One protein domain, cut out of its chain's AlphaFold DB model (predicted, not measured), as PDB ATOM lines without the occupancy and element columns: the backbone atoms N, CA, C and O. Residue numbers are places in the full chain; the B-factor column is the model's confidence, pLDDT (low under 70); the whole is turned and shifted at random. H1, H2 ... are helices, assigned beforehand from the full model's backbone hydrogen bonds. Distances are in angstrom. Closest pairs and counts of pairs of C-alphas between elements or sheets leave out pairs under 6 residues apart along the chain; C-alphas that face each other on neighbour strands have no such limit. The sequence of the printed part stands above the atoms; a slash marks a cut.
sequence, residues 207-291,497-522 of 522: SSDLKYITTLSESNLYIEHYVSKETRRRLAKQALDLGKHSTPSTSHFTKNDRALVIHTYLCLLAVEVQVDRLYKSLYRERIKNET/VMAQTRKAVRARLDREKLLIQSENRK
ATOM      1  N   SER A 207       4.909  -4.805  53.169       96.00
ATOM      2  CA  SER A 207       4.889  -6.262  53.367       96.00
ATOM      3  C   SER A 207       5.569  -6.989  52.212       96.00
ATOM      4  O   SER A 207       5.474  -6.555  51.069       96.00
ATOM      5  N   SER A 208       6.208  -8.121  52.509       96.12
ATOM      6  CA  SER A 208       6.787  -8.998  51.491       96.12
ATOM      7  C   SER A 208       5.714  -9.646  50.612       96.12
ATOM      8  O   SER A 208       4.576  -9.846  51.045       96.12
ATOM      9  N   ASP A 209       6.100 -10.066  49.408       96.25
ATOM     10  CA  ASP A 209       5.223 -10.788  48.479       96.25
ATOM     11  C   ASP A 209       4.556 -12.002  49.122       96.25
ATOM     12  O   ASP A 209       3.353 -12.211  48.983       96.25
ATOM     13  N   LEU A 210       5.326 -12.789  49.878       97.44
ATOM     14  CA  LEU A 210       4.813 -13.974  50.558       97.44
ATOM     15  C   LEU A 210       3.700 -13.612  51.548       97.44
ATOM     16  O   LEU A 210       2.709 -14.339  51.654       97.44
ATOM     17  N   LYS A 211       3.828 -12.475  52.241       97.56
ATOM     18  CA  LYS A 211       2.796 -11.978  53.153       97.56
ATOM     19  C   LYS A 211       1.556 -11.522  52.387       97.56
ATOM     20  O   LYS A 211       0.455 -11.852  52.823       97.56
ATOM     21  N   TYR A 212       1.706 -10.853  51.241       97.62
ATOM     22  CA  TYR A 212       0.578 -10.526  50.353       97.62
ATOM     23  C   TYR A 212      -0.157 -11.787  49.890       97.62
ATOM     24  O   TYR A 212      -1.368 -11.902  50.075       97.62
ATOM     25  N   ILE A 213       0.587 -12.753  49.347       98.25
ATOM     26  CA  ILE A 213       0.050 -14.017  48.830       98.25
ATOM     27  C   ILE A 213      -0.687 -14.772  49.932       98.25
ATOM     28  O   ILE A 213      -1.828 -15.185  49.731       98.25
ATOM     29  N   THR A 214      -0.064 -14.917  51.103       98.25
ATOM     30  CA  THR A 214      -0.656 -15.621  52.246       98.25
ATOM     31  C   THR A 214      -1.939 -14.928  52.693       98.25
ATOM     32  O   THR A 214      -2.992 -15.560  52.685       98.25
ATOM     33  N   THR A 215      -1.881 -13.615  52.939       97.94
ATOM     34  CA  THR A 215      -3.021 -12.802  53.401       97.94
ATOM     35  C   THR A 215      -4.211 -12.878  52.442       97.94
ATOM     36  O   THR A 215      -5.341 -13.109  52.867       97.94
ATOM     37  N   LEU A 216      -3.976 -12.724  51.134       98.06
ATOM     38  CA  LEU A 216      -5.039 -12.810  50.131       98.06
ATOM     39  C   LEU A 216      -5.583 -14.240  50.011       98.06
ATOM     40  O   LEU A 216      -6.801 -14.428  49.992       98.06
ATOM     41  N   SER A 217      -4.705 -15.249  50.003       98.06
ATOM     42  CA  SER A 217      -5.099 -16.660  49.885       98.06
ATOM     43  C   SER A 217      -5.871 -17.207  51.086       98.06
ATOM     44  O   SER A 217      -6.600 -18.187  50.942       98.06
ATOM     45  N   GLU A 218      -5.724 -16.580  52.251       97.62
ATOM     46  CA  GLU A 218      -6.407 -16.933  53.501       97.62
ATOM     47  C   GLU A 218      -7.603 -16.018  53.800       97.62
ATOM     48  O   GLU A 218      -8.310 -16.223  54.780       97.62
ATOM     49  N   SER A 219      -7.872 -15.028  52.942       97.62
ATOM     50  CA  SER A 219      -9.007 -14.117  53.106       97.62
ATOM     51  C   SER A 219     -10.361 -14.838  53.014       97.62
ATOM     52  O   SER A 219     -10.468 -15.949  52.496       97.62
ATOM     53  N   ASN A 220     -11.439 -14.169  53.423       97.06
ATOM     54  CA  ASN A 220     -12.808 -14.690  53.284       97.06
ATOM     55  C   ASN A 220     -13.462 -14.347  51.928       97.06
ATOM     56  O   ASN A 220     -14.681 -14.445  51.778       97.06
ATOM     57  N   LEU A 221     -12.680 -13.906  50.935       96.31
ATOM     58  CA  LEU A 221     -13.180 -13.660  49.581       96.31
ATOM     59  C   LEU A 221     -13.633 -14.972  48.930       96.31
ATOM     60  O   LEU A 221     -12.868 -15.930  48.877       96.31
ATOM     61  N   TYR A 222     -14.861 -14.971  48.414       95.12
ATOM     62  CA  TYR A 222     -15.553 -16.104  47.796       95.12
ATOM     63  C   TYR A 222     -15.670 -17.339  48.697       95.12
ATOM     64  O   TYR A 222     -15.688 -18.458  48.201       95.12
ATOM     65  N   ILE A 223     -15.784 -17.152  50.015       95.31
ATOM     66  CA  ILE A 223     -15.887 -18.260  50.979       95.31
ATOM     67  C   ILE A 223     -17.102 -19.175  50.758       95.31
ATOM     68  O   ILE A 223     -17.098 -20.321  51.196       95.31
ATOM     69  N   GLU A 224     -18.137 -18.690  50.068       92.06
ATOM     70  CA  GLU A 224     -19.300 -19.487  49.668       92.06
ATOM     71  C   GLU A 224     -18.949 -20.591  48.659       92.06
ATOM     72  O   GLU A 224     -19.716 -21.538  48.483       92.06
ATOM     73  N   HIS A 225     -17.797 -20.477  47.994       93.12
ATOM     74  CA  HIS A 225     -17.356 -21.379  46.939       93.12
ATOM     75  C   HIS A 225     -16.033 -22.021  47.333       93.12
ATOM     76  O   HIS A 225     -15.091 -21.365  47.774       93.12
ATOM     77  N   TYR A 226     -15.939 -23.334  47.149       94.19
ATOM     78  CA  TYR A 226     -14.698 -24.038  47.423       94.19
ATOM     79  C   TYR A 226     -13.653 -23.713  46.349       94.19
ATOM     80  O   TYR A 226     -13.787 -24.119  45.197       94.19
ATOM     81  N   VAL A 227     -12.588 -23.020  46.751       95.69
ATOM     82  CA  VAL A 227     -11.375 -22.824  45.949       95.69
ATOM     83  C   VAL A 227     -10.192 -23.297  46.784       95.69
ATOM     84  O   VAL A 227      -9.976 -22.802  47.893       95.69
ATOM     85  N   SER A 228      -9.421 -24.257  46.268       96.75
ATOM     86  CA  SER A 228      -8.298 -24.832  47.014       96.75
ATOM     87  C   SER A 228      -7.281 -23.756  47.414       96.75
ATOM     88  O   SER A 228      -7.009 -22.816  46.661       96.75
ATOM     89  N   LYS A 229      -6.679 -23.900  48.603       97.12
ATOM     90  CA  LYS A 229      -5.695 -22.935  49.131       97.12
ATOM     91  C   LYS A 229      -4.528 -22.713  48.162       97.12
ATOM     92  O   LYS A 229      -4.054 -21.591  48.014       97.12
ATOM     93  N   GLU A 230      -4.098 -23.763  47.470       97.31
ATOM     94  CA  GLU A 230      -3.058 -23.692  46.443       97.31
ATOM     95  C   GLU A 230      -3.478 -22.828  45.246       97.31
ATOM     96  O   GLU A 230      -2.754 -21.900  44.879       97.31
ATOM     97  N   THR A 231      -4.678 -23.046  44.697       96.88
ATOM     98  CA  THR A 231      -5.216 -22.204  43.621       96.88
ATOM     99  C   THR A 231      -5.313 -20.753  44.074       96.88
ATOM    100  O   THR A 231      -4.874 -19.858  43.354       96.88
ATOM    101  N   ARG A 232      -5.784 -20.496  45.299       98.19
ATOM    102  CA  ARG A 232      -5.847 -19.137  45.856       98.19
ATOM    103  C   ARG A 232      -4.470 -18.478  45.958       98.19
ATOM    104  O   ARG A 232      -4.357 -17.303  45.617       98.19
ATOM    105  N   ARG A 233      -3.432 -19.210  46.379       98.31
ATOM    106  CA  ARG A 233      -2.040 -18.718  46.402       98.31
ATOM    107  C   ARG A 233      -1.530 -18.401  44.998       98.31
ATOM    108  O   ARG A 233      -0.951 -17.336  44.799       98.31
ATOM    109  N   ARG A 234      -1.783 -19.282  44.022       97.94
ATOM    110  CA  ARG A 234      -1.414 -19.074  42.612       97.94
ATOM    111  C   ARG A 234      -2.058 -17.809  42.042       97.94
ATOM    112  O   ARG A 234      -1.356 -16.988  41.461       97.94
ATOM    113  N   LEU A 235      -3.362 -17.621  42.256       97.44
ATOM    114  CA  LEU A 235      -4.090 -16.435  41.789       97.44
ATOM    115  C   LEU A 235      -3.633 -15.157  42.510       97.44
ATOM    116  O   LEU A 235      -3.519 -14.110  41.881       97.44
ATOM    117  N   ALA A 236      -3.330 -15.232  43.811       98.06
ATOM    118  CA  ALA A 236      -2.791 -14.096  44.560       98.06
ATOM    119  C   ALA A 236      -1.405 -13.684  44.049       98.06
ATOM    120  O   ALA A 236      -1.151 -12.494  43.873       98.06
ATOM    121  N   LYS A 237      -0.532 -14.657  43.751       97.75
ATOM    122  CA  LYS A 237       0.772 -14.406  43.125       97.75
ATOM    123  C   LYS A 237       0.602 -13.741  41.756       97.75
ATOM    124  O   LYS A 237       1.205 -12.706  41.513       97.75
ATOM    125  N   GLN A 238      -0.277 -14.277  40.910       96.19
ATOM    126  CA  GLN A 238      -0.565 -13.703  39.593       96.19
ATOM    127  C   GLN A 238      -1.064 -12.252  39.685       96.19
ATOM    128  O   GLN A 238      -0.609 -11.396  38.932       96.19
ATOM    129  N   ALA A 239      -1.972 -11.954  40.621       96.31
ATOM    130  CA  ALA A 239      -2.443 -10.590  40.853       96.31
ATOM    131  C   ALA A 239      -1.315  -9.652  41.310       96.31
ATOM    132  O   ALA A 239      -1.269  -8.495  40.895       96.31
ATOM    133  N   LEU A 240      -0.400 -10.153  42.145       95.88
ATOM    134  CA  LEU A 240       0.753  -9.401  42.628       95.88
ATOM    135  C   LEU A 240       1.741  -9.078  41.501       95.88
ATOM    136  O   LEU A 240       2.164  -7.931  41.381       95.88
ATOM    137  N   ASP A 241       2.064 -10.065  40.662       94.25
ATOM    138  CA  ASP A 241       2.966  -9.898  39.517       94.25
ATOM    139  C   ASP A 241       2.410  -8.836  38.546       94.25
ATOM    140  O   ASP A 241       3.124  -7.914  38.149       94.25
ATOM    141  N   LEU A 242       1.102  -8.875  38.259       90.75
ATOM    142  CA  LEU A 242       0.417  -7.860  37.446       90.75
ATOM    143  C   LEU A 242       0.439  -6.464  38.086       90.75
ATOM    144  O   LEU A 242       0.639  -5.469  37.386       90.75
ATOM    145  N   GLY A 243       0.269  -6.383  39.406       90.69
ATOM    146  CA  GLY A 243       0.375  -5.123  40.141       90.69
ATOM    147  C   GLY A 243       1.769  -4.504  40.027       90.69
ATOM    148  O   GLY A 243       1.891  -3.315  39.746       90.69
ATOM    149  N   LYS A 244       2.825  -5.316  40.155       90.75
ATOM    150  CA  LYS A 244       4.224  -4.854  40.075       90.75
ATOM    151  C   LYS A 244       4.611  -4.309  38.708       90.75
ATOM    152  O   LYS A 244       5.377  -3.352  38.629       90.75
ATOM    153  N   HIS A 245       4.080  -4.886  37.632       83.75
ATOM    154  CA  HIS A 245       4.369  -4.412  36.277       83.75
ATOM    155  C   HIS A 245       3.873  -2.986  36.007       83.75
ATOM    156  O   HIS A 245       4.333  -2.363  35.052       83.75
ATOM    157  N   SER A 246       2.981  -2.452  36.845       79.62
ATOM    158  CA  SER A 246       2.501  -1.074  36.708       79.62
ATOM    159  C   SER A 246       3.516  -0.033  37.203       79.62
ATOM    160  O   SER A 246       3.486   1.101  36.733       79.62
ATOM    161  N   THR A 247       4.443  -0.404  38.097       77.00
ATOM    162  CA  THR A 247       5.417   0.521  38.709       77.00
ATOM    163  C   THR A 247       6.791  -0.150  38.885       77.00
ATOM    164  O   THR A 247       7.058  -0.770  39.917       77.00
ATOM    165  N   PRO A 248       7.711  -0.029  37.913       72.62
ATOM    166  CA  PRO A 248       8.943  -0.823  37.872       72.62
ATOM    167  C   PRO A 248      10.052  -0.418  38.868       72.62
ATOM    168  O   PRO A 248      11.179  -0.887  38.723       72.62
ATOM    169  N   SER A 249       9.815   0.459  39.853       69.69
ATOM    170  CA  SER A 249      10.939   1.113  40.561       69.69
ATOM    171  C   SER A 249      10.772   1.360  42.060       69.69
ATOM    172  O   SER A 249      11.692   1.890  42.680       69.69
ATOM    173  N   THR A 250       9.657   0.976  42.684       80.88
ATOM    174  CA  THR A 250       9.465   1.208  44.123       80.88
ATOM    175  C   THR A 250       9.597  -0.084  44.921       80.88
ATOM    176  O   THR A 250       8.968  -1.098  44.640       80.88
ATOM    177  N   SER A 251      10.392  -0.036  45.993       86.50
ATOM    178  CA  SER A 251      10.493  -1.122  46.981       86.50
ATOM    179  C   SER A 251       9.189  -1.344  47.771       86.50
ATOM    180  O   SER A 251       9.116  -2.252  48.598       86.50
ATOM    181  N   HIS A 252       8.186  -0.486  47.589       92.44
ATOM    182  CA  HIS A 252       6.937  -0.481  48.336       92.44
ATOM    183  C   HIS A 252       5.753  -0.305  47.386       92.44
ATOM    184  O   HIS A 252       5.836   0.443  46.411       92.44
ATOM    185  N   PHE A 253       4.646  -0.969  47.712       93.75
ATOM    186  CA  PHE A 253       3.394  -0.820  46.981       93.75
ATOM    187  C   PHE A 253       2.695   0.478  47.386       93.75
ATOM    188  O   PHE A 253       2.460   0.719  48.578       93.75
ATOM    189  N   THR A 254       2.323   1.295  46.404       93.88
ATOM    190  CA  THR A 254       1.470   2.467  46.628       93.88
ATOM    191  C   THR A 254       0.050   2.033  47.016       93.88
ATOM    192  O   THR A 254      -0.295   0.844  47.038       93.88
ATOM    193  N   LYS A 255      -0.816   2.987  47.379       93.44
ATOM    194  CA  LYS A 255      -2.230   2.667  47.624       93.44
ATOM    195  C   LYS A 255      -2.900   2.185  46.335       93.44
ATOM    196  O   LYS A 255      -3.627   1.193  46.383       93.44
ATOM    197  N   ASN A 256      -2.609   2.824  45.199       93.06
ATOM    198  CA  ASN A 256      -3.115   2.405  43.890       93.06
ATOM    199  C   ASN A 256      -2.681   0.986  43.528       93.06
ATOM    200  O   ASN A 256      -3.525   0.191  43.120       93.06
ATOM    201  N   ASP A 257      -1.411   0.634  43.740       93.75
ATOM    202  CA  ASP A 257      -0.934  -0.712  43.401       93.75
ATOM    203  C   ASP A 257      -1.646  -1.769  44.246       93.75
ATOM    204  O   ASP A 257      -2.077  -2.799  43.734       93.75
ATOM    205  N   ARG A 258      -1.849  -1.504  45.542       95.19
ATOM    206  CA  ARG A 258      -2.603  -2.415  46.416       95.19
ATOM    207  C   ARG A 258      -4.058  -2.544  45.996       95.19
ATOM    208  O   ARG A 258      -4.571  -3.661  45.964       95.19
ATOM    209  N   ALA A 259      -4.710  -1.432  45.665       94.12
ATOM    210  CA  ALA A 259      -6.072  -1.445  45.147       94.12
ATOM    211  C   ALA A 259      -6.158  -2.284  43.863       94.12
ATOM    212  O   ALA A 259      -7.042  -3.134  43.742       94.12
ATOM    213  N   LEU A 260      -5.190  -2.124  42.957       93.56
ATOM    214  CA  LEU A 260      -5.091  -2.900  41.727       93.56
ATOM    215  C   LEU A 260      -4.876  -4.394  42.002       93.56
ATOM    216  O   LEU A 260      -5.558  -5.223  41.401       93.56
ATOM    217  N   VAL A 261      -3.981  -4.752  42.927       95.56
ATOM    218  CA  VAL A 261      -3.734  -6.148  43.328       95.56
ATOM    219  C   VAL A 261      -4.997  -6.775  43.926       95.56
ATOM    220  O   VAL A 261      -5.383  -7.872  43.522       95.56
ATOM    221  N   ILE A 262      -5.679  -6.079  44.845       95.88
ATOM    222  CA  ILE A 262      -6.925  -6.553  45.472       95.88
ATOM    223  C   ILE A 262      -8.015  -6.751  44.416       95.88
ATOM    224  O   ILE A 262      -8.664  -7.799  44.391       95.88
ATOM    225  N   HIS A 263      -8.204  -5.770  43.535       93.19
ATOM    226  CA  HIS A 263      -9.188  -5.832  42.459       93.19
ATOM    227  C   HIS A 263      -8.894  -6.985  41.491       93.19
ATOM    228  O   HIS A 263      -9.772  -7.794  41.193       93.19
ATOM    229  N   THR A 264      -7.641  -7.115  41.053       93.50
ATOM    230  CA  THR A 264      -7.206  -8.185  40.145       93.50
ATOM    231  C   THR A 264      -7.411  -9.556  40.781       93.50
ATOM    232  O   THR A 264      -7.969 -10.452  40.147       93.50
ATOM    233  N   TYR A 265      -7.042  -9.716  42.054       96.50
ATOM    234  CA  TYR A 265      -7.259 -10.957  42.793       96.50
ATOM    235  C   TYR A 265      -8.747 -11.312  42.914       96.50
ATOM    236  O   TYR A 265      -9.129 -12.460  42.679       96.50
ATOM    237  N   LEU A 266      -9.593 -10.325  43.228       94.44
ATOM    238  CA  LEU A 266     -11.041 -10.498  43.305       94.44
ATOM    239  C   LEU A 266     -11.619 -10.986  41.967       94.44
ATOM    240  O   LEU A 266     -12.409 -11.928  41.961       94.44
ATOM    241  N   CYS A 267     -11.200 -10.389  40.848       91.56
ATOM    242  CA  CYS A 267     -11.635 -10.782  39.508       91.56
ATOM    243  C   CYS A 267     -11.163 -12.192  39.126       91.56
ATOM    244  O   CYS A 267     -11.953 -12.981  38.611       91.56
ATOM    245  N   LEU A 268      -9.904 -12.533  39.416       93.06
ATOM    246  CA  LEU A 268      -9.357 -13.868  39.162       93.06
ATOM    247  C   LEU A 268     -10.092 -14.956  39.960       93.06
ATOM    248  O   LEU A 268     -10.413 -16.010  39.412       93.06
ATOM    249  N   LEU A 269     -10.406 -14.701  41.236       94.81
ATOM    250  CA  LEU A 269     -11.223 -15.615  42.039       94.81
ATOM    251  C   LEU A 269     -12.636 -15.761  41.480       94.81
ATOM    252  O   LEU A 269     -13.145 -16.875  41.383       94.81
ATOM    253  N   ALA A 270     -13.262 -14.646  41.108       91.69
ATOM    254  CA  ALA A 270     -14.614 -14.636  40.565       91.69
ATOM    255  C   ALA A 270     -14.723 -15.500  39.304       91.69
ATOM    256  O   ALA A 270     -15.666 -16.275  39.142       91.69
ATOM    257  N   VAL A 271     -13.716 -15.393  38.439       89.19
ATOM    258  CA  VAL A 271     -13.547 -16.240  37.265       89.19
ATOM    259  C   VAL A 271     -13.457 -17.711  37.659       89.19
ATOM    260  O   VAL A 271     -14.250 -18.506  37.165       89.19
ATOM    261  N   GLU A 272     -12.530 -18.081  38.545       92.94
ATOM    262  CA  GLU A 272     -12.310 -19.483  38.926       92.94
ATOM    263  C   GLU A 272     -13.597 -20.116  39.483       92.94
ATOM    264  O   GLU A 272     -13.980 -21.218  39.090       92.94
ATOM    265  N   VAL A 273     -14.319 -19.372  40.322       92.44
ATOM    266  CA  VAL A 273     -15.617 -19.778  40.879       92.44
ATOM    267  C   VAL A 273     -16.678 -19.956  39.792       92.44
ATOM    268  O   VAL A 273     -17.426 -20.937  39.806       92.44
ATOM    269  N   GLN A 274     -16.757 -19.027  38.837       88.25
ATOM    270  CA  GLN A 274     -17.714 -19.113  37.735       88.25
ATOM    271  C   GLN A 274     -17.456 -20.359  36.880       88.25
ATOM    272  O   GLN A 274     -18.398 -21.060  36.502       88.25
ATOM    273  N   VAL A 275     -16.184 -20.649  36.602       87.81
ATOM    274  CA  VAL A 275     -15.762 -21.827  35.839       87.81
ATOM    275  C   VAL A 275     -16.136 -23.109  36.569       87.81
ATOM    276  O   VAL A 275     -16.771 -23.978  35.972       87.81
ATOM    277  N   ASP A 276     -15.812 -23.209  37.859       87.44
ATOM    278  CA  ASP A 276     -16.139 -24.380  38.677       87.44
ATOM    279  C   ASP A 276     -17.654 -24.640  38.730       87.44
ATOM    280  O   ASP A 276     -18.116 -25.777  38.596       87.44
ATOM    281  N   ARG A 277     -18.468 -23.584  38.837       87.25
ATOM    282  CA  ARG A 277     -19.930 -23.727  38.827       87.25
ATOM    283  C   ARG A 277     -20.497 -24.143  37.481       87.25
ATOM    284  O   ARG A 277     -21.382 -25.000  37.460       87.25
ATOM    285  N   LEU A 278     -20.026 -23.548  36.385       85.69
ATOM    286  CA  LEU A 278     -20.436 -23.949  35.036       85.69
ATOM    287  C   LEU A 278     -20.096 -25.418  34.802       85.69
ATOM    288  O   LEU A 278     -20.948 -26.184  34.353       85.69
ATOM    289  N   TYR A 279     -18.892 -25.819  35.200       87.62
ATOM    290  CA  TYR A 279     -18.451 -27.198  35.124       87.62
ATOM    291  C   TYR A 279     -19.370 -28.148  35.906       87.62
ATOM    292  O   TYR A 279     -19.941 -29.072  35.327       87.62
ATOM    293  N   LYS A 280     -19.612 -27.874  37.196       86.19
ATOM    294  CA  LYS A 280     -20.528 -28.670  38.035       86.19
ATOM    295  C   LYS A 280     -21.949 -28.712  37.474       86.19
ATOM    296  O   LYS A 280     -22.638 -29.719  37.625       86.19
ATOM    297  N   SER A 281     -22.418 -27.629  36.856       84.50
ATOM    298  CA  SER A 281     -23.730 -27.587  36.204       84.50
ATOM    299  C   SER A 281     -23.798 -28.552  35.022       84.50
ATOM    300  O   SER A 281     -24.679 -29.409  34.998       84.50
ATOM    301  N   LEU A 282     -22.839 -28.459  34.096       83.75
ATOM    302  CA  LEU A 282     -22.769 -29.314  32.908       83.75
ATOM    303  C   LEU A 282     -22.558 -30.786  33.273       83.75
ATOM    304  O   LEU A 282     -23.166 -31.672  32.677       83.75
ATOM    305  N   TYR A 283     -21.730 -31.054  34.283       86.25
ATOM    306  CA  TYR A 283     -21.491 -32.405  34.776       86.25
ATOM    307  C   TYR A 283     -22.771 -33.038  35.347       86.25
ATOM    308  O   TYR A 283     -23.135 -34.152  34.977       86.25
ATOM    309  N   ARG A 284     -23.523 -32.296  36.175       87.50
ATOM    310  CA  ARG A 284     -24.824 -32.756  36.696       87.50
ATOM    311  C   ARG A 284     -25.850 -32.985  35.589       87.50
ATOM    312  O   ARG A 284     -26.644 -33.915  35.686       87.50
ATOM    313  N   GLU A 285     -25.857 -32.141  34.564       85.94
ATOM    314  CA  GLU A 285     -26.743 -32.298  33.409       85.94
ATOM    315  C   GLU A 285     -26.406 -33.559  32.605       85.94
ATOM    316  O   GLU A 285     -27.308 -34.323  32.258       85.94
ATOM    317  N   ARG A 286     -25.114 -33.844  32.399       89.06
ATOM    318  CA  ARG A 286     -24.652 -35.081  31.756       89.06
ATOM    319  C   ARG A 286     -25.115 -36.324  32.516       89.06
ATOM    320  O   ARG A 286     -25.739 -37.183  31.903       89.06
ATOM    321  N   ILE A 287     -24.900 -36.377  33.834       90.25
ATOM    322  CA  ILE A 287     -25.352 -37.504  34.672       90.25
ATOM    323  C   ILE A 287     -26.872 -37.684  34.561       90.25
ATOM    324  O   ILE A 287     -27.356 -38.793  34.349       90.25
ATOM    325  N   LYS A 288     -27.647 -36.591  34.641       91.94
ATOM    326  CA  LYS A 288     -29.110 -36.654  34.473       91.94
ATOM    327  C   LYS A 288     -29.504 -37.222  33.108       91.94
ATOM    328  O   LYS A 288     -30.438 -38.018  33.034       91.94
ATOM    329  N   ASN A 289     -28.807 -36.847  32.041       89.19
ATOM    330  CA  ASN A 289     -29.092 -37.345  30.696       89.19
ATOM    331  C   ASN A 289     -28.711 -38.823  30.522       89.19
ATOM    332  O   ASN A 289     -29.424 -39.550  29.837       89.19
ATOM    333  N   GLU A 290     -27.647 -39.287  31.178       89.56
ATOM    334  CA  GLU A 290     -27.266 -40.704  31.199       89.56
ATOM    335  C   GLU A 290     -28.296 -41.556  31.949       89.56
ATOM    336  O   GLU A 290     -28.709 -42.588  31.433       89.56
ATOM    337  N   THR A 291     -28.813 -41.079  33.089       91.31
ATOM    338  CA  THR A 291     -29.885 -41.780  33.830       91.31
ATOM    339  C   THR A 291     -31.234 -41.798  33.108       91.31
ATOM    340  O   THR A 291     -32.073 -42.647  33.388       91.31
ATOM    341  N   VAL A 497      -7.657 -10.413  31.460       66.12
ATOM    342  CA  VAL A 497      -8.186 -11.370  32.450       66.12
ATOM    343  C   VAL A 497      -9.284 -12.244  31.837       66.12
ATOM    344  O   VAL A 497      -9.284 -13.462  32.028       66.12
ATOM    345  N   MET A 498     -10.196 -11.672  31.047       64.44
ATOM    346  CA  MET A 498     -11.246 -12.439  30.362       64.44
ATOM    347  C   MET A 498     -10.684 -13.368  29.278       64.44
ATOM    348  O   MET A 498     -11.169 -14.491  29.113       64.44
ATOM    349  N   ALA A 499      -9.654 -12.947  28.544       71.19
ATOM    350  CA  ALA A 499      -8.976 -13.799  27.570       71.19
ATOM    351  C   ALA A 499      -8.264 -14.976  28.260       71.19
ATOM    352  O   ALA A 499      -8.438 -16.133  27.858       71.19
ATOM    353  N   GLN A 500      -7.548 -14.706  29.353       69.12
ATOM    354  CA  GLN A 500      -6.887 -15.724  30.173       69.12
ATOM    355  C   GLN A 500      -7.891 -16.698  30.791       69.12
ATOM    356  O   GLN A 500      -7.668 -17.909  30.758       69.12
ATOM    357  N   THR A 501      -9.035 -16.194  31.255       63.31
ATOM    358  CA  THR A 501     -10.165 -17.002  31.735       63.31
ATOM    359  C   THR A 501     -10.594 -18.020  30.688       63.31
ATOM    360  O   THR A 501     -10.666 -19.215  30.960       63.31
ATOM    361  N   ARG A 502     -10.842 -17.564  29.456       65.88
ATOM    362  CA  ARG A 502     -11.282 -18.441  28.362       65.88
ATOM    363  C   ARG A 502     -10.241 -19.502  28.035       65.88
ATOM    364  O   ARG A 502     -10.598 -20.661  27.824       65.88
ATOM    365  N   LYS A 503      -8.964 -19.116  28.022       71.88
ATOM    366  CA  LYS A 503      -7.850 -20.043  27.802       71.88
ATOM    367  C   LYS A 503      -7.773 -21.094  28.913       71.88
ATOM    368  O   LYS A 503      -7.612 -22.272  28.610       71.88
ATOM    369  N   ALA A 504      -7.952 -20.691  30.172       66.94
ATOM    370  CA  ALA A 504      -7.940 -21.588  31.324       66.94
ATOM    371  C   ALA A 504      -9.118 -22.575  31.316       66.94
ATOM    372  O   ALA A 504      -8.911 -23.764  31.547       66.94
ATOM    373  N   VAL A 505     -10.329 -22.112  30.977       68.56
ATOM    374  CA  VAL A 505     -11.516 -22.976  30.827       68.56
ATOM    375  C   VAL A 505     -11.284 -24.048  29.773       68.56
ATOM    376  O   VAL A 505     -11.504 -25.225  30.048       68.56
ATOM    377  N   ARG A 506     -10.811 -23.652  28.584       73.00
ATOM    378  CA  ARG A 506     -10.513 -24.597  27.497       73.00
ATOM    379  C   ARG A 506      -9.458 -25.613  27.934       73.00
ATOM    380  O   ARG A 506      -9.719 -26.805  27.880       73.00
ATOM    381  N   ALA A 507      -8.338 -25.147  28.486       73.44
ATOM    382  CA  ALA A 507      -7.262 -26.027  28.940       73.44
ATOM    383  C   ALA A 507      -7.710 -27.028  30.023       73.44
ATOM    384  O   ALA A 507      -7.247 -28.168  30.035       73.44
ATOM    385  N   ARG A 508      -8.609 -26.626  30.933       75.69
ATOM    386  CA  ARG A 508      -9.160 -27.523  31.960       75.69
ATOM    387  C   ARG A 508     -10.100 -28.569  31.357       75.69
ATOM    388  O   ARG A 508      -9.947 -29.745  31.668       75.69
ATOM    389  N   LEU A 509     -11.001 -28.156  30.465       74.00
ATOM    390  CA  LEU A 509     -11.880 -29.076  29.734       74.00
ATOM    391  C   LEU A 509     -11.079 -30.091  28.906       74.00
ATOM    392  O   LEU A 509     -11.417 -31.272  28.895       74.00
ATOM    393  N   ASP A 510      -9.996 -29.652  28.263       82.25
ATOM    394  CA  ASP A 510      -9.128 -30.525  27.474       82.25
ATOM    395  C   ASP A 510      -8.392 -31.548  28.355       82.25
ATOM    396  O   ASP A 510      -8.354 -32.732  28.019       82.25
ATOM    397  N   ARG A 511      -7.862 -31.132  29.517       82.62
ATOM    398  CA  ARG A 511      -7.217 -32.050  30.478       82.62
ATOM    399  C   ARG A 511      -8.172 -33.122  30.984       82.62
ATOM    400  O   ARG A 511      -7.806 -34.290  31.031       82.62
ATOM    401  N   GLU A 512      -9.389 -32.745  31.345       74.44
ATOM    402  CA  GLU A 512     -10.371 -33.719  31.816       74.44
ATOM    403  C   GLU A 512     -10.853 -34.644  30.702       74.44
ATOM    404  O   GLU A 512     -11.033 -35.836  30.934       74.44
ATOM    405  N   LYS A 513     -10.998 -34.138  29.473       80.94
ATOM    406  CA  LYS A 513     -11.292 -34.987  28.315       80.94
ATOM    407  C   LYS A 513     -10.217 -36.064  28.131       80.94
ATOM    408  O   LYS A 513     -10.566 -37.209  27.853       80.94
ATOM    409  N   LEU A 514      -8.941 -35.717  28.315       89.69
ATOM    410  CA  LEU A 514      -7.837 -36.680  28.272       89.69
ATOM    411  C   LEU A 514      -7.888 -37.683  29.434       89.69
ATOM    412  O   LEU A 514      -7.654 -38.867  29.201       89.69
ATOM    413  N   LEU A 515      -8.241 -37.247  30.648       85.69
ATOM    414  CA  LEU A 515      -8.413 -38.148  31.797       85.69
ATOM    415  C   LEU A 515      -9.519 -39.177  31.537       85.69
ATOM    416  O   LEU A 515      -9.258 -40.373  31.633       85.69
ATOM    417  N   ILE A 516     -10.694 -38.736  31.085       79.69
ATOM    418  CA  ILE A 516     -11.819 -39.624  30.742       79.69
ATOM    419  C   ILE A 516     -11.427 -40.604  29.625       79.69
ATOM    420  O   ILE A 516     -11.751 -41.787  29.676       79.69
ATOM    421  N   GLN A 517     -10.697 -40.139  28.605       87.62
ATOM    422  CA  GLN A 517     -10.192 -41.017  27.544       87.62
ATOM    423  C   GLN A 517      -9.182 -42.044  28.059       87.62
ATOM    424  O   GLN A 517      -9.148 -43.160  27.546       87.62
ATOM    425  N   SER A 518      -8.356 -41.676  29.040       92.00
ATOM    426  CA  SER A 518      -7.390 -42.590  29.648       92.00
ATOM    427  C   SER A 518      -8.050 -43.628  30.557       92.00
ATOM    428  O   SER A 518      -7.592 -44.764  30.584       92.00
ATOM    429  N   GLU A 519      -9.138 -43.267  31.244       89.88
ATOM    430  CA  GLU A 519      -9.936 -44.193  32.056       89.88
ATOM    431  C   GLU A 519     -10.694 -45.190  31.182       89.88
ATOM    432  O   GLU A 519     -10.645 -46.373  31.466       89.88
ATOM    433  N   ASN A 520     -11.283 -44.756  30.063       84.44
ATOM    434  CA  ASN A 520     -11.985 -45.654  29.132       84.44
ATOM    435  C   ASN A 520     -11.066 -46.621  28.360       84.44
ATOM    436  O   ASN A 520     -11.560 -47.500  27.657       84.44
ATOM    437  N   ARG A 521      -9.745 -46.404  28.389       87.81
ATOM    438  CA  ARG A 521      -8.753 -47.303  27.773       87.81
ATOM    439  C   ARG A 521      -8.226 -48.362  28.742       87.81
ATOM    440  O   ARG A 521      -7.543 -49.275  28.283       87.81
ATOM    441  N   LYS A 522      -8.465 -48.186  30.040       81.00
ATOM    442  CA  LYS A 522      -8.187 -49.188  31.069       81.00
ATOM    443  C   LYS A 522      -9.403 -50.087  31.210       81.00
ATOM    444  O   LYS A 522      -9.174 -51.280  31.487       81.00
TER     445      LYS A 522
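AT A GLANCE: This is residues 207 to 291 and 497 to 522 of the 522 residues of an uncharacterized protein of Geotrichum candidum (UniProt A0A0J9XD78). One long helix, H3, makes the long axis; H2 folds back across its first part, with H1 packed on H2, and H4 crosses H3 farther along. Beyond that crossing, residues 280 to 291 and 510 to 522 stick out as two free arms. The printed part has 111 residues with four named helices, in the order H1, H2, H3, H4, and no named strand: all helix. It is loose, with a radius of gyration of the C-alphas of 17.4 A and spans of 57 by 27 by 23 A.

IN THESE COORDINATES: Find C-alpha 255 at (-2.230, 2.667, 47.624); from there H3, residues 255 to 291, runs 54.1 A to C-alpha 291 at (-29.885, -41.780, 33.830). Before it come H1, residues 209 to 217, 12.0 A long, and H2, residues 229 to 244, 22.5 A long. H4, residues 497 to 519, runs 32.9 A to C-alpha 519 at (-9.936, -44.193, 32.056).

HOW THE PARTS SIT: Look first at residues 257 to 269 of H3, which alone touch H2; the closest C-alphas, of Tyr 265 and Ala 239, are 5.2 A apart. H2 and H3 form a helical hairpin, at a steep tilt of 39 degrees, opposite ways. H1 touches H2, closest at the C-alphas of Ser 217 and Arg 232, 4.8 A apart, at a steep tilt of 51 degrees. H1 and H3 are close but not clearly touching, with the closest C-alphas, of Leu 216 and Tyr 265, 7.9 A apart. Residues 267 to 275 of H3 touch residues 497 to 505 of H4, closest at the C-alphas of Val 271 and Thr 501, 6.5 A apart; the tilt of 36 degrees is only just steep, the same way. H4 is apart from H1 and H2. The helix packing is mostly crossed, with 0 of 3 touching pairs at a shallow tilt. In H1, H2, H3 and H4 every O i to N i+4 pair is within hydrogen-bond range.

THE WHOLE: The C-alphas farthest apart, of Ser 249 and Thr 291, are 59.6 A apart. Residues 292 to 496 are not printed, and C-alphas 291 and 497 are 37.4 A apart across the cut. The link from H1 to H2 is long and that from H2 to H3 short. Look for pLDDT under 70 at residues 249, 497 to 498, 500 to 502 and 504 to 505.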